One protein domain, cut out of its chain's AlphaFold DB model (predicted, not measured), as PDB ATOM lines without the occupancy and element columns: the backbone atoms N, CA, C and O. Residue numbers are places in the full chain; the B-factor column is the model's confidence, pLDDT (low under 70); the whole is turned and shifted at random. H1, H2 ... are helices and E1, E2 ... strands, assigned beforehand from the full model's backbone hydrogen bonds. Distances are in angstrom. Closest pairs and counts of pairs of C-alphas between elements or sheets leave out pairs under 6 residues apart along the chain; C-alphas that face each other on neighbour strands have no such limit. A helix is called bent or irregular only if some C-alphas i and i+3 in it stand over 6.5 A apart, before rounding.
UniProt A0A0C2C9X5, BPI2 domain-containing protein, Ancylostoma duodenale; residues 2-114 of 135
ATOM      1  N   PHE A   2     207.054 221.074 157.624       72.62
ATOM      2  CA  PHE A   2     206.454 222.303 158.166       72.62
ATOM      3  C   PHE A   2     207.165 222.863 159.416       72.62
ATOM      4  O   PHE A   2     207.536 224.029 159.418       72.62
ATOM      5  N   CYS A   3     207.486 222.030 160.416       70.12
ATOM      6  CA  CYS A   3     208.179 222.486 161.634       70.12
ATOM      7  C   CYS A   3     209.570 223.081 161.376       70.12
ATOM      8  O   CYS A   3     209.967 223.999 162.078       70.12
ATOM      9  N   LYS A   4     210.303 222.607 160.354       77.44
ATOM     10  CA  LYS A   4     211.602 223.197 159.986       77.44
ATOM     11  C   LYS A   4     211.426 224.600 159.402       77.44
ATOM     12  O   LYS A   4     212.165 225.500 159.771       77.44
ATOM     13  N   LYS A   5     210.416 224.800 158.547       78.44
ATOM     14  CA  LYS A   5     210.080 226.126 158.007       78.44
ATOM     15  C   LYS A   5     209.554 227.072 159.083       78.44
ATOM     16  O   LYS A   5     209.944 228.228 159.089       78.44
ATOM     17  N   LEU A   6     208.713 226.581 159.995       78.81
ATOM     18  CA  LEU A   6     208.193 227.376 161.108       78.81
ATOM     19  C   LEU A   6     209.314 227.785 162.070       78.81
ATOM     20  O   LEU A   6     209.389 228.944 162.453       78.81
ATOM     21  N   LYS A   7     210.217 226.855 162.400       80.50
ATOM     22  CA  LYS A   7     211.395 227.132 163.226       80.50
ATOM     23  C   LYS A   7     212.284 228.199 162.588       80.50
ATOM     24  O   LYS A   7     212.566 229.187 163.247       80.50
ATOM     25  N   HIS A   8     212.626 228.055 161.305       82.19
ATOM     26  CA  HIS A   8     213.376 229.087 160.580       82.19
ATOM     27  C   HIS A   8     212.635 230.425 160.549       82.19
ATOM     28  O   HIS A   8     213.225 231.452 160.843       82.19
ATOM     29  N   LEU A   9     211.324 230.429 160.296       79.88
ATOM     30  CA  LEU A   9     210.530 231.656 160.313       79.88
ATOM     31  C   LEU A   9     210.586 232.351 161.685       79.88
ATOM     32  O   LEU A   9     210.719 233.569 161.743       79.88
ATOM     33  N   ILE A  10     210.496 231.602 162.784       78.25
ATOM     34  CA  ILE A  10     210.566 232.159 164.141       78.25
ATOM     35  C   ILE A  10     211.989 232.638 164.458       78.25
ATOM     36  O   ILE A  10     212.158 233.752 164.952       78.25
ATOM     37  N   GLU A  11     213.011 231.839 164.155       83.19
ATOM     38  CA  GLU A  11     214.419 232.176 164.410       83.19
ATOM     39  C   GLU A  11     214.886 233.378 163.575       83.19
ATOM     40  O   GLU A  11     215.645 234.204 164.075       83.19
ATOM     41  N   ASP A  12     214.371 233.546 162.356       84.62
ATOM     42  CA  ASP A  12     214.743 234.653 161.471       84.62
ATOM     43  C   ASP A  12     213.985 235.951 161.801       84.62
ATOM     44  O   ASP A  12     214.519 237.055 161.650       84.62
ATOM     45  N   ASN A  13     212.726 235.850 162.252       81.81
ATOM     46  CA  ASN A  13     211.888 237.026 162.513       81.81
ATOM     47  C   ASN A  13     211.919 237.502 163.968       81.81
ATOM     48  O   ASN A  13     211.765 238.703 164.198       81.81
ATOM     49  N   SER A  14     212.150 236.619 164.945       77.44
ATOM     50  CA  SER A  14     212.188 237.019 166.358       77.44
ATOM     51  C   SER A  14     213.264 238.071 166.652       77.44
ATOM     52  O   SER A  14     212.909 239.097 167.235       77.44
ATOM     53  N   PRO A  15     214.526 237.964 166.181       81.25
ATOM     54  CA  PRO A  15     215.542 238.963 166.503       81.25
ATOM     55  C   PRO A  15     215.218 240.319 165.874       81.25
ATOM     56  O   PRO A  15     215.486 241.364 166.464       81.25
ATOM     57  N   ARG A  16     214.596 240.318 164.688       79.88
ATOM     58  CA  ARG A  16     214.118 241.539 164.026       79.88
ATOM     59  C   ARG A  16     212.994 242.205 164.813       79.88
ATOM     60  O   ARG A  16     213.029 243.424 164.971       79.88
ATOM     61  N   LEU A  17     212.035 241.426 165.309       75.62
ATOM     62  CA  LEU A  17     210.938 241.928 166.132       75.62
ATOM     63  C   LEU A  17     211.473 242.551 167.427       75.62
ATOM     64  O   LEU A  17     211.187 243.711 167.711       75.62
ATOM     65  N   PHE A  18     212.323 241.830 168.161       76.06
ATOM     66  CA  PHE A  18     212.920 242.338 169.398       76.06
ATOM     67  C   PHE A  18     213.781 243.575 169.157       76.06
ATOM     68  O   PHE A  18     213.722 244.523 169.934       76.06
ATOM     69  N   LYS A  19     214.515 243.631 168.041       78.88
ATOM     70  CA  LYS A  19     215.277 244.828 167.670       78.88
ATOM     71  C   LYS A  19     214.374 246.051 167.469       78.88
ATOM     72  O   LYS A  19     214.746 247.130 167.919       78.88
ATOM     73  N   LYS A  20     213.203 245.885 166.843       76.69
ATOM     74  CA  LYS A  20     212.208 246.962 166.674       76.69
ATOM     75  C   LYS A  20     211.525 247.361 167.985       76.69
ATOM     76  O   LYS A  20     211.192 248.524 168.162       76.69
ATOM     77  N   LEU A  21     211.331 246.416 168.903       74.50
ATOM     78  CA  LEU A  21     210.771 246.706 170.227       74.50
ATOM     79  C   LEU A  21     211.749 247.504 171.092       74.50
ATOM     80  O   LEU A  21     211.342 248.431 171.779       74.50
ATOM     81  N   VAL A  22     213.041 247.171 171.018       81.06
ATOM     82  CA  VAL A  22     214.111 247.841 171.769       81.06
ATOM     83  C   VAL A  22     214.416 249.234 171.220       81.06
ATOM     84  O   VAL A  22     214.843 250.112 171.969       81.06
ATOM     85  N   ARG A  23     214.226 249.447 169.917       86.25
ATOM     86  CA  ARG A  23     214.459 250.733 169.270       86.25
ATOM     87  C   ARG A  23     213.386 251.009 168.228       86.25
ATOM     88  O   ARG A  23     213.332 250.328 167.205       86.25
ATOM     89  N   ALA A  24     212.618 252.064 168.468       85.62
ATOM     90  CA  ALA A  24     211.632 252.577 167.528       85.62
ATOM     91  C   ALA A  24     212.119 253.909 166.947       85.62
ATOM     92  O   ALA A  24     212.275 254.884 167.684       85.62
ATOM     93  N   ASP A  25     212.381 253.949 165.640       86.38
ATOM     94  CA  ASP A  25     212.746 255.179 164.935       86.38
ATOM     95  C   ASP A  25     211.469 255.954 164.541       86.38
ATOM     96  O   ASP A  25     210.521 255.402 163.972       86.38
ATOM     97  N   PHE A  26     211.429 257.251 164.857       83.38
ATOM     98  CA  PHE A  26     210.245 258.088 164.618       83.38
ATOM     99  C   PHE A  26     210.103 258.510 163.151       83.38
ATOM    100  O   PHE A  26     208.998 258.748 162.677       83.38
ATOM    101  N   GLU A  27     211.207 258.575 162.413       79.38
ATOM    102  CA  GLU A  27     211.233 259.052 161.025       79.38
ATOM    103  C   GLU A  27     210.348 258.208 160.090       79.38
ATOM    104  O   GLU A  27     209.764 258.747 159.159       79.38
ATOM    105  N   GLU A  28     210.183 256.907 160.360       76.75
ATOM    106  CA  GLU A  28     209.290 256.025 159.587       76.75
ATOM    107  C   GLU A  28     207.801 256.341 159.805       76.75
ATOM    108  O   GLU A  28     206.993 256.124 158.907       76.75
ATOM    109  N   HIS A  29     207.429 256.870 160.974       77.81
ATOM    110  CA  HIS A  29     206.029 257.061 161.372       77.81
ATOM    111  C   HIS A  29     205.488 258.462 161.061       77.81
ATOM    112  O   HIS A  29     204.275 258.651 161.016       77.81
ATOM    113  N   PHE A  30     206.369 259.443 160.857       76.38
ATOM    114  CA  PHE A  30     205.996 260.852 160.682       76.38
ATOM    115  C   PHE A  30     206.290 261.397 159.277       76.38
ATOM    116  O   PHE A  30     206.269 262.610 159.088       76.38
ATOM    117  N   GLN A  31     206.516 260.526 158.283       69.94
ATOM    118  CA  GLN A  31     206.840 260.922 156.900       69.94
ATOM    119  C   GLN A  31     205.776 261.820 156.251       69.94
ATOM    120  O   GLN A  31     206.105 262.670 155.429       69.94
ATOM    121  N   ASP A  32     204.512 261.672 156.653       75.56
ATOM    122  CA  ASP A  32     203.401 262.465 156.115       75.56
ATOM    123  C   ASP A  32     203.325 263.886 156.716       75.56
ATOM    124  O   ASP A  32     202.587 264.743 156.226       75.56
ATOM    125  N   PHE A  33     204.103 264.172 157.768       68.69
ATOM    126  CA  PHE A  33     204.071 265.435 158.505       68.69
ATOM    127  C   PHE A  33     205.290 266.320 158.195       68.69
ATOM    128  O   PHE A  33     206.082 266.650 159.077       68.69
ATOM    129  N   GLY A  34     205.373 266.815 156.954       66.31
ATOM    130  CA  GLY A  34     206.501 267.618 156.441       66.31
ATOM    131  C   GLY A  34     206.887 268.879 157.240       66.31
ATOM    132  O   GLY A  34     207.961 269.449 157.047       66.31
ATOM    133  N   LEU A  35     206.035 269.350 158.158       71.44
ATOM    134  CA  LEU A  35     206.341 270.482 159.046       71.44
ATOM    135  C   LEU A  35     207.316 270.120 160.172       71.44
ATOM    136  O   LEU A  35     208.045 270.993 160.647       71.44
ATOM    137  N   ILE A  36     207.331 268.858 160.605       75.38
ATOM    138  CA  ILE A  36     208.139 268.390 161.737       75.38
ATOM    139  C   ILE A  36     209.316 267.519 161.300       75.38
ATOM    140  O   ILE A  36     210.037 267.041 162.169       75.38
ATOM    141  N   ASP A  37     209.578 267.380 159.997       77.25
ATOM    142  CA  ASP A  37     210.683 266.575 159.451       77.25
ATOM    143  C   ASP A  37     212.006 266.858 160.157       77.25
ATOM    144  O   ASP A  37     212.694 265.956 160.624       77.25
ATOM    145  N   ASN A  38     212.346 268.140 160.316       80.19
ATOM    146  CA  ASN A  38     213.576 268.513 161.003       80.19
ATOM    147  C   ASN A  38     213.579 268.087 162.473       80.19
ATOM    148  O   ASN A  38     214.646 267.730 162.966       80.19
ATOM    149  N   PHE A  39     212.431 268.121 163.151       83.75
ATOM    150  CA  PHE A  39     212.277 267.725 164.549       83.75
ATOM    151  C   PHE A  39     212.355 266.204 164.723       83.75
ATOM    152  O   PHE A  39     213.089 265.744 165.581       83.75
ATOM    153  N   VAL A  40     211.687 265.413 163.883       86.88
ATOM    154  CA  VAL A  40     211.685 263.941 164.007       86.88
ATOM    155  C   VAL A  40     212.934 263.277 163.423       86.88
ATOM    156  O   VAL A  40     213.231 262.124 163.738       86.88
ATOM    157  N   LYS A  41     213.694 263.994 162.588       87.38
ATOM    158  CA  LYS A  41     214.876 263.461 161.907       87.38
ATOM    159  C   LYS A  41     215.931 262.934 162.873       87.38
ATOM    160  O   LYS A  41     216.540 263.699 163.631       87.38
ATOM    161  N   GLY A  42     216.205 261.633 162.762       88.12
ATOM    162  CA  GLY A  42     217.156 260.912 163.605       88.12
ATOM    163  C   GLY A  42     216.707 260.715 165.054       88.12
ATOM    164  O   GLY A  42     217.545 260.338 165.875       88.12
ATOM    165  N   MET A  43     215.437 260.981 165.370       90.44
ATOM    166  CA  MET A  43     214.839 260.752 166.682       90.44
ATOM    167  C   MET A  43     214.424 259.282 166.821       90.44
ATOM    168  O   MET A  43     213.842 258.704 165.900       90.44
ATOM    169  N   TYR A  44     214.691 258.678 167.977       91.62
ATOM    170  CA  TYR A  44     214.295 257.303 168.291       91.62
ATOM    171  C   TYR A  44     213.974 257.137 169.783       91.62
ATOM    172  O   TYR A  44     214.459 257.909 170.611       91.62
ATOM    173  N   ILE A  45     213.170 256.128 170.126       91.38
ATOM    174  CA  ILE A  45     212.960 255.693 171.516       91.38
ATOM    175  C   ILE A  45     213.948 254.570 171.844       91.38
ATOM    176  O   ILE A  45     214.008 253.572 171.122       91.38
ATOM    177  N   ASP A  46     214.707 254.722 172.929       91.00
ATOM    178  CA  ASP A  46     215.504 253.667 173.560       91.00
ATOM    179  C   ASP A  46     214.623 252.900 174.562       91.00
ATOM    180  O   ASP A  46     214.436 253.326 175.702       91.00
ATOM    181  N   ASN A  47     214.070 251.771 174.117       90.19
ATOM    182  CA  ASN A  47     213.198 250.864 174.874       90.19
ATOM    183  C   ASN A  47     213.935 249.587 175.299       90.19
ATOM    184  O   ASN A  47     213.349 248.507 175.406       90.19
ATOM    185  N   LYS A  48     215.248 249.680 175.528       89.75
ATOM    186  CA  LYS A  48     215.993 248.581 176.152       89.75
ATOM    187  C   LYS A  48     215.330 248.177 177.464       89.75
ATOM    188  O   LYS A  48     214.902 249.036 178.237       89.75
ATOM    189  N   HIS A  49     215.279 246.868 177.689       88.62
ATOM    190  CA  HIS A  49     214.811 246.316 178.949       88.62
ATOM    191  C   HIS A  49     215.792 246.730 180.045       88.62
ATOM    192  O   HIS A  49     217.006 246.595 179.864       88.62
ATOM    193  N   ILE A  50     215.267 247.295 181.128       90.19
ATOM    194  CA  ILE A  50     216.077 247.692 182.287       90.19
ATOM    195  C   ILE A  50     216.178 246.565 183.311       90.19
ATOM    196  O   ILE A  50     217.140 246.516 184.070       90.19
ATOM    197  N   GLU A  51     215.210 245.651 183.287       88.94
ATOM    198  CA  GLU A  51     215.087 244.511 184.185       88.94
ATOM    199  C   GLU A  51     214.523 243.309 183.420       88.94
ATOM    200  O   GLU A  51     213.956 243.456 182.327       88.94
ATOM    201  N   ASP A  52     214.696 242.121 183.995       89.69
ATOM    202  CA  ASP A  52     214.088 240.902 183.474       89.69
ATOM    203  C   ASP A  52     212.553 241.005 183.534       89.69
ATOM    204  O   ASP A  52     212.007 241.586 184.477       89.69
ATOM    205  N   PRO A  53     211.834 240.459 182.539       88.88
ATOM    206  CA  PRO A  53     210.380 240.504 182.529       88.88
ATOM    207  C   PRO A  53     209.791 239.732 183.711       88.88
ATOM    208  O   PRO A  53     210.237 238.631 184.043       88.88
ATOM    209  N   ILE A  54     208.733 240.282 184.298       89.25
ATOM    210  CA  ILE A  54     207.979 239.644 185.373       89.25
ATOM    211  C   ILE A  54     206.863 238.826 184.731       89.25
ATOM    212  O   ILE A  54     206.020 239.353 184.005       89.25
ATOM    213  N   VAL A  55     206.871 237.518 184.985       90.00
ATOM    214  CA  VAL A  55     205.872 236.586 184.454       90.00
ATOM    215  C   VAL A  55     205.138 235.944 185.615       90.00
ATOM    216  O   VAL A  55     205.734 235.210 186.404       90.00
ATOM    217  N   THR A  56     203.842 236.212 185.713       88.00
ATOM    218  CA  THR A  56     202.951 235.591 186.694       88.00
ATOM    219  C   THR A  56     201.890 234.759 185.973       88.00
ATOM    220  O   THR A  56     201.831 234.722 184.743       88.00
ATOM    221  N   ASN A  57     201.035 234.068 186.730       87.25
ATOM    222  CA  ASN A  57     199.884 233.378 186.143       87.25
ATOM    223  C   ASN A  57     198.808 234.354 185.627       87.25
ATOM    224  O   ASN A  57     197.895 233.925 184.927       87.25
ATOM    225  N   GLU A  58     198.901 235.638 185.985       86.12
ATOM    226  CA  GLU A  58     197.873 236.651 185.726       86.12
ATOM    227  C   GLU A  58     198.316 237.684 184.687       86.12
ATOM    228  O   GLU A  58     197.481 238.189 183.936       86.12
ATOM    229  N   TYR A  59     199.616 237.990 184.618       86.00
ATOM    230  CA  TYR A  59     200.147 239.008 183.721       86.00
ATOM    231  C   TYR A  59     201.604 238.756 183.312       86.00
ATOM    232  O   TYR A  59     202.360 238.013 183.944       86.00
ATOM    233  N   PHE A  60     201.991 239.421 182.224       88.12
ATOM    234  CA  PHE A  60     203.356 239.511 181.725       88.12
ATOM    235  C   PHE A  60     203.744 240.990 181.654       88.12
ATOM    236  O   PHE A  60     203.104 241.757 180.934       88.12
ATOM    237  N   GLU A  61     204.776 241.386 182.394       88.19
ATOM    238  CA  GLU A  61     205.216 242.777 182.520       88.19
ATOM    239  C   GLU A  61     206.681 242.933 182.104       88.19
ATOM    240  O   GLU A  61     207.544 242.119 182.435       88.19
ATOM    241  N   THR A  62     206.965 244.000 181.356       89.44
ATOM    242  CA  THR A  62     208.314 244.343 180.892       89.44
ATOM    243  C   THR A  62     208.653 245.766 181.294       89.44
ATOM    244  O   THR A  62     207.918 246.691 180.941       89.44
ATOM    245  N   HIS A  63     209.805 245.964 181.928       90.31
ATOM    246  CA  HIS A  63     210.307 247.295 182.249       90.31
ATOM    247  C   HIS A  63     211.252 247.792 181.157       90.31
ATOM    248  O   HIS A  63     212.285 247.180 180.874       90.31
ATOM    249  N   GLN A  64     210.903 248.918 180.541       90.81
ATOM    250  CA  GLN A  64     211.657 249.534 179.452       90.81
ATOM    251  C   GLN A  64     212.215 250.886 179.888       90.81
ATOM    252  O   GLN A  64     211.613 251.587 180.699       90.81
ATOM    253  N   LYS A  65     213.359 251.271 179.320       91.12
ATOM    254  CA  LYS A  65     214.014 252.542 179.641       91.12
ATOM    255  C   LYS A  65     213.171 253.764 179.252       91.12
ATOM    256  O   LYS A  65     213.114 254.722 180.015       91.12
ATOM    257  N   GLY A  66     212.542 253.737 178.074       90.56
ATOM    258  CA  GLY A  66     211.638 254.795 177.616       90.56
ATOM    259  C   GLY A  66     212.307 256.169 177.487       90.56
ATOM    260  O   GLY A  66     211.719 257.173 177.874       90.56
ATOM    261  N   GLU A  67     213.544 256.234 176.979       93.06
ATOM    262  CA  GLU A  67     214.243 257.508 176.739       93.06
ATOM    263  C   GLU A  67     214.159 257.887 175.257       93.06
ATOM    264  O   GLU A  67     214.578 257.111 174.396       93.06
ATOM    265  N   ILE A  68     213.670 259.088 174.937       92.44
ATOM    266  CA  ILE A  68     213.714 259.606 173.565       92.44
ATOM    267  C   ILE A  68     215.056 260.283 173.324       92.44
ATOM    268  O   ILE A  68     215.469 261.144 174.095       92.44
ATOM    269  N   ARG A  69     215.730 259.914 172.234       91.50
ATOM    270  CA  ARG A  69     217.089 260.360 171.912       91.50
ATOM    271  C   ARG A  69     217.215 260.719 170.438       91.50
ATOM    272  O   ARG A  69     216.385 260.339 169.615       91.50
ATOM    273  N   TYR A  70     218.298 261.415 170.102       91.56
ATOM    274  CA  TYR A  70     218.695 261.666 168.718       91.56
ATOM    275  C   TYR A  70     219.983 260.923 168.394       91.56
ATOM    276  O   TYR A  70     220.903 260.887 169.202       91.56
ATOM    277  N   ASN A  71     220.109 260.408 167.172       89.56
ATOM    278  CA  ASN A  71     221.343 259.765 166.697       89.56
ATOM    279  C   ASN A  71     222.578 260.684 166.753       89.56
ATOM    280  O   ASN A  71     223.704 260.200 166.755       89.56
ATOM    281  N   SER A  72     222.376 262.005 166.771       86.88
ATOM    282  CA  SER A  72     223.448 262.999 166.858       86.88
ATOM    283  C   SER A  72     224.002 263.200 168.270       86.88
ATOM    284  O   SER A  72     225.026 263.863 168.403       86.88
ATOM    285  N   ASN A  73     223.328 262.700 169.314       83.00
ATOM    286  CA  ASN A  73     223.725 262.906 170.705       83.00
ATOM    287  C   ASN A  73     223.640 261.601 171.510       83.00
ATOM    288  O   ASN A  73     222.561 261.039 171.692       83.00
ATOM    289  N   ASN A  74     224.787 261.151 172.020       82.00
ATOM    290  CA  ASN A  74     224.896 259.943 172.837       82.00
ATOM    291  C   ASN A  74     224.983 260.220 174.341       82.00
ATOM    292  O   ASN A  74     225.081 259.261 175.112       82.00
ATOM    293  N   GLU A  75     224.877 261.475 174.770       87.44
ATOM    294  CA  GLU A  75     224.817 261.805 176.191       87.44
ATOM    295  C   GLU A  75     223.491 261.316 176.806       87.44
ATOM    296  O   GLU A  75     222.449 261.350 176.137       87.44
ATOM    297  N   PRO A  76     223.503 260.785 178.038       86.56
ATOM    298  CA  PRO A  76     222.287 260.472 178.776       86.56
ATOM    299  C   PRO A  76     221.660 261.744 179.363       86.56
ATOM    300  O   PRO A  76     222.332 262.752 179.591       86.56
ATOM    301  N   THR A  77     220.364 261.695 179.664       91.88
ATOM    302  CA  THR A  77     219.699 262.762 180.422       91.88
ATOM    303  C   THR A  77     220.239 262.866 181.859       91.88
ATOM    304  O   THR A  77     220.451 261.836 182.499       91.88
ATOM    305  N   PRO A  78     220.382 264.077 182.435       93.44
ATOM    306  CA  PRO A  78     220.904 264.285 183.792       93.44
ATOM    307  C   PRO A  78     219.845 264.095 184.898       93.44
ATOM    308  O   PRO A  78     219.986 264.621 186.000       93.44
ATOM    309  N   PHE A  79     218.754 263.392 184.603       92.81
ATOM    310  CA  PHE A  79     217.642 263.138 185.516       92.81
ATOM    311  C   PHE A  79     217.168 261.692 185.366       92.81
ATOM    312  O   PHE A  79     217.445 261.047 184.356       92.81
ATOM    313  N   TYR A  80     216.455 261.197 186.375       90.44
ATOM    314  CA  TYR A  80     216.020 259.805 186.471       90.44
ATOM    315  C   TYR A  80     214.493 259.721 186.575       90.44
ATOM    316  O   TYR A  80     213.875 260.639 187.126       90.44
ATOM    317  N   PRO A  81     213.874 258.645 186.057       90.94
ATOM    318  CA  PRO A  81     212.444 258.423 186.219       90.94
ATOM    319  C   PRO A  81     212.091 258.183 187.689       90.94
ATOM    320  O   PRO A  81     212.874 257.624 188.458       90.94
ATOM    321  N   LYS A  82     210.882 258.591 188.075       89.00
ATOM    322  CA  LYS A  82     210.304 258.210 189.368       89.00
ATOM    323  C   LYS A  82     209.795 256.765 189.294       89.00
ATOM    324  O   LYS A  82     209.348 256.356 188.220       89.00
ATOM    325  N   PRO A  83     209.808 256.014 190.411       86.62
ATOM    326  CA  PRO A  83     209.138 254.722 190.479       86.62
ATOM    327  C   PRO A  83     207.670 254.863 190.067       86.62
ATOM    328  O   PRO A  83     206.972 255.757 190.550       86.62
ATOM    329  N   MET A  84     207.224 253.998 189.160       84.75
ATOM    330  CA  MET A  84     205.820 253.866 188.787       84.75
ATOM    331  C   MET A  84     205.274 252.620 189.469       84.75
ATOM    332  O   MET A  84     205.905 251.569 189.420       84.75
ATOM    333  N   TYR A  85     204.121 252.753 190.115       81.38
ATOM    334  CA  TYR A  85     203.404 251.617 190.674       81.38
ATOM    335  C   TYR A  85     202.379 251.171 189.640       81.38
ATOM    336  O   TYR A  85     201.560 251.979 189.202       81.38
ATOM    337  N   THR A  86     202.493 249.923 189.203       80.75
ATOM    338  CA  THR A  86     201.540 249.289 188.301       80.75
ATOM    339  C   THR A  86     200.490 248.569 189.137       80.75
ATOM    340  O   THR A  86     200.806 247.921 190.137       80.75
ATOM    341  N   ASP A  87     199.224 248.731 188.761       75.75
ATOM    342  CA  ASP A  87     198.135 248.009 189.406       75.75
ATOM    343  C   ASP A  87     198.036 246.612 188.783       75.75
ATOM    344  O   ASP A  87     198.145 246.455 187.565       75.75
ATOM    345  N   GLY A  88     197.813 245.592 189.614       69.88
ATOM    346  CA  GLY A  88     197.654 244.196 189.182       69.88
ATOM    347  C   GLY A  88     196.294 243.887 188.550       69.88
ATOM    348  O   GLY A  88     195.876 242.732 188.527       69.88
ATOM    349  N   GLU A  89     195.558 244.899 188.092       73.75
ATOM    350  CA  GLU A  89     194.258 244.703 187.454       73.75
ATOM    351  C   GLU A  89     194.442 244.091 186.058       73.75
ATOM    352  O   GLU A  89     195.196 244.601 185.232       73.75
ATOM    353  N   SER A  90     193.729 242.997 185.783       71.62
ATOM    354  CA  SER A  90     193.801 242.245 184.515       71.62
ATOM    355  C   SER A  90     192.518 242.394 183.682       71.62
ATOM    356  O   SER A  90     192.141 241.531 182.891       71.62
ATOM    357  N   ASP A  91     191.816 243.516 183.852       84.25
ATOM    358  CA  ASP A  91     190.556 243.795 183.152       84.25
ATOM    359  C   ASP A  91     190.766 244.080 181.655       84.25
ATOM    360  O   ASP A  91     189.834 243.998 180.847       84.25
ATOM    361  N   ARG A  92     191.992 244.440 181.258       85.12
ATOM    362  CA  ARG A  92     192.370 244.744 179.873       85.12
ATOM    363  C   ARG A  92     193.498 243.835 179.406       85.12
ATOM    364  O   ARG A  92     194.372 243.453 180.168       85.12
ATOM    365  N   MET A  93     193.531 243.581 178.096       85.62
ATOM    366  CA  MET A  93     194.588 242.774 177.471       85.62
ATOM    367  C   MET A  93     195.976 243.436 177.503       85.62
ATOM    368  O   MET A  93     196.972 242.744 177.323       85.62
ATOM    369  N   LEU A  94     196.052 244.764 177.641       86.31
ATOM    370  CA  LEU A  94     197.311 245.502 177.563       86.31
ATOM    371  C   LEU A  94     197.224 246.825 178.323       86.31
ATOM    372  O   LEU A  94     196.308 247.619 178.093       86.31
ATOM    373  N   TYR A  95     198.221 247.065 179.169       88.38
ATOM    374  CA  TYR A  95     198.414 248.313 179.898       88.38
ATOM    375  C   TYR A  95     199.740 248.944 179.480       88.38
ATOM    376  O   TYR A  95     200.763 248.268 179.394       88.38
ATOM    377  N   PHE A  96     199.713 250.249 179.215       87.62
ATOM    378  CA  PHE A  96     200.905 251.036 178.923       87.62
ATOM    379  C   PHE A  96     201.081 252.093 180.002       87.62
ATOM    380  O   PHE A  96     200.232 252.970 180.159       87.62
ATOM    381  N   TYR A  97     202.207 252.023 180.703       88.44
ATOM    382  CA  TYR A  97     202.601 253.003 181.705       88.44
ATOM    383  C   TYR A  97     203.726 253.868 181.143       88.44
ATOM    384  O   TYR A  97     204.736 253.360 180.658       88.44
ATOM    385  N   GLY A  98     203.532 255.185 181.173       88.62
ATOM    386  CA  GLY A  98     204.502 256.161 180.689       88.62
ATOM    387  C   GLY A  98     204.826 257.170 181.779       88.62
ATOM    388  O   GLY A  98     203.924 257.803 182.326       88.62
ATOM    389  N   SER A  99     206.112 257.331 182.080       91.44
ATOM    390  CA  SER A  99     206.588 258.329 183.036       91.44
ATOM    391  C   SER A  99     206.755 259.704 182.385       91.44
ATOM    392  O   SER A  99     206.942 259.838 181.172       91.44
ATOM    393  N   ASP A 100     206.756 260.746 183.217       92.25
ATOM    394  CA  ASP A 100     207.130 262.113 182.830       92.25
ATOM    395  C   ASP A 100     208.544 262.183 182.218       92.25
ATOM    396  O   ASP A 100     208.817 263.010 181.345       92.25
ATOM    397  N   PHE A 101     209.427 261.265 182.618       93.31
ATOM    398  CA  PHE A 101     210.765 261.070 182.064       93.31
ATOM    399  C   PHE A 101     210.789 260.938 180.534       93.31
ATOM    400  O   PHE A 101     211.656 261.539 179.893       93.31
ATOM    401  N   LEU A 102     209.826 260.231 179.930       91.69
ATOM    402  CA  LEU A 102     209.760 260.048 178.475       91.69
ATOM    403  C   LEU A 102     209.681 261.402 177.754       91.69
ATOM    404  O   LEU A 102     210.471 261.689 176.855       91.69
ATOM    405  N   PHE A 103     208.779 262.280 178.189       91.75
ATOM    406  CA  PHE A 103     208.595 263.595 177.572       91.75
ATOM    407  C   PHE A 103     209.692 264.586 177.967       91.75
ATOM    408  O   PHE A 103     210.125 265.391 177.142       91.75
ATOM    409  N   ASN A 104     210.197 264.506 179.199       94.00
ATOM    410  CA  ASN A 104     211.309 265.343 179.640       94.00
ATOM    411  C   ASN A 104     212.593 265.033 178.857       94.00
ATOM    412  O   ASN A 104     213.305 265.960 178.471       94.00
ATOM    413  N   SER A 105     212.870 263.756 178.566       93.94
ATOM    414  CA  SER A 105     214.010 263.350 177.732       93.94
ATOM    415  C   SER A 105     213.887 263.888 176.306       93.94
ATOM    416  O   SER A 105     214.839 264.484 175.797       93.94
ATOM    417  N   LEU A 106     212.692 263.812 175.708       92.56
ATOM    418  CA  LEU A 106     212.405 264.415 174.405       92.56
ATOM    419  C   LEU A 106     212.724 265.914 174.386       92.56
ATOM    420  O   LEU A 106     213.461 266.377 173.515       92.56
ATOM    421  N   LEU A 107     212.172 266.675 175.334       92.12
ATOM    422  CA  LEU A 107     212.343 268.129 175.382       92.12
ATOM    423  C   LEU A 107     213.799 268.522 175.646       92.12
ATOM    424  O   LEU A 107     214.312 269.435 175.000       92.12
ATOM    425  N   TYR A 108     214.476 267.806 176.546       93.12
ATOM    426  CA  TYR A 108     215.889 268.014 176.847       93.12
ATOM    427  C   TYR A 108     216.761 267.838 175.600       93.12
ATOM    428  O   TYR A 108     217.513 268.742 175.226       93.12
ATOM    429  N   HIS A 109     216.617 266.708 174.907       92.00
ATOM    430  CA  HIS A 109     217.420 266.415 173.724       92.00
ATOM    431  C   HIS A 109     217.059 267.311 172.534       92.00
ATOM    432  O   HIS A 109     217.946 267.728 171.785       92.00
ATOM    433  N   ALA A 110     215.782 267.672 172.369       90.38
ATOM    434  CA  ALA A 110     215.345 268.614 171.339       90.38
ATOM    435  C   ALA A 110     215.910 270.027 171.569       90.38
ATOM    436  O   ALA A 110     216.288 270.710 170.610       90.38
ATOM    437  N   TYR A 111     216.007 270.454 172.831       89.56
ATOM    438  CA  TYR A 111     216.643 271.713 173.204       89.56
ATOM    439  C   TYR A 111     218.146 271.690 172.902       89.56
ATOM    440  O   TYR A 111     218.640 272.571 172.201       89.56
ATOM    441  N   GLN A 112     218.865 270.646 173.334       88.88
ATOM    442  CA  GLN A 112     220.307 270.509 173.086       88.88
ATOM    443  C   GLN A 112     220.671 270.491 171.598       88.88
ATOM    444  O   GLN A 112     221.711 271.010 171.196       88.88
ATOM    445  N   THR A 113     219.810 269.911 170.765       86.31
ATOM    446  CA  THR A 113     220.034 269.789 169.319       86.31
ATOM    447  C   THR A 113     219.464 270.965 168.511       86.31
ATOM    448  O   THR A 113     219.457 270.911 167.279       86.31
ATOM    449  N   ASN A 114     219.013 272.047 169.168       85.12
ATOM    450  CA  ASN A 114     218.410 273.243 168.553       85.12
ATOM    451  C   ASN A 114     217.197 272.952 167.640       85.12
ATOM    452  O   ASN A 114     216.857 273.740 166.748       85.12
TER     453      ASN A 114
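This is residues 2 to 114 of the 135 residues of the protein "BPI2 domain-containing protein" of Ancylostoma duodenale (UniProt A0A0C2C9X5). A long bent helix, H1, sticks out as a free arm with its residues 2 to 17 from a loose body, in which a small sheet of three short strands, E1, E2 and E3, has the helix H3 packed along its edge strand E3. Two long loops without named elements reach away from the sheet: residues 47 to 66 fold back on themselves as a narrow finger, and residues 71 to 99 swing out in a wide bow before H3, while the short helix H2, between E1 and E2 along the chain, is not on the sheet. The printed part has 113 residues, with three named helices and three named strands in the order H1 E1 H2 E2 E3 H3; the sheet's order is E1 E2 E3, antiparallel throughout, and the class is mixed, helices and strands, with under half of the residues in named elements. The whole is loose, with a radius of gyration of the C-alphas of 17.3 A, and spans 51 by 37 by 26 A.

Start at residue 2: H1, residues 2 to 22, was assigned as one helix by its hydrogen bonds but is bent, with C-alphas 12 and 15 lying 6.7 A apart. Its arms H1a, residues 2 to 12, and H1b, residues 15 to 22, stand at a steep tilt of 40 degrees. H1b only grazes the sheet, with its residues 17 to 22. In that sheet E1, residues 23 to 25, and E2, residues 43 to 46, are antiparallel neighbours at 165 degrees; look for N 45 and O 24, 2.9 A apart and within hydrogen-bond range. E2 forms a hairpin with E3, residues 67 to 70, antiparallel at 145 degrees, where N 46 and O 67 are 2.8 A apart and N 44 and O 69 are 2.9 A apart. H3, residues 100 to 112, is on the sheet at a height over the sheet of 5.4 A. It lies only just over E3, with 3 of its 13 C-alphas falling there, and runs along the strands, at 18 degrees to E3 on the local plane. The closest C-alphas of E3 and H3 are those of Ile 68 and Leu 106, 5.1 A apart. H2, residues 37 to 40, is not on the sheet; it is close to H3 but not clearly touching, the closest C-alphas being those of Phe 39 and Ala 110, 7.5 A apart. In H1a, H1b and H3 every O i to N i+4 pair is within hydrogen-bond range; H2 is too short for such a pair.

Find C-alpha 2 at (206.454, 222.303, 158.166); from there H1a runs 15.2 A to C-alpha 12, and H1b runs 10.4 A from C-alpha 15 to C-alpha 22. E1 begins at C-alpha 23, at (214.459, 250.733, 169.270), and is 6.4 A long. H2 measures 5.4 A, E2 9.9 A and E3 10.1 A. H3 runs 18.4 A to C-alpha 112 at (220.307, 270.509, 173.086).

The two C-alphas farthest apart are those of Phe 2 and Asn 114, 53.3 A, the first and last printed residues. The printed part has no cut. Look for long links at E1 to H2, with 11 residues, E2 to E3, with 20, and E3 to H3, with 29. Within the second of these, residues 54 to 55 pair with residues 60 to 61, antiparallel. The mean pLDDT of the printed part is 84.8, and the residues under 70 are 31, 33 to 34 and 88.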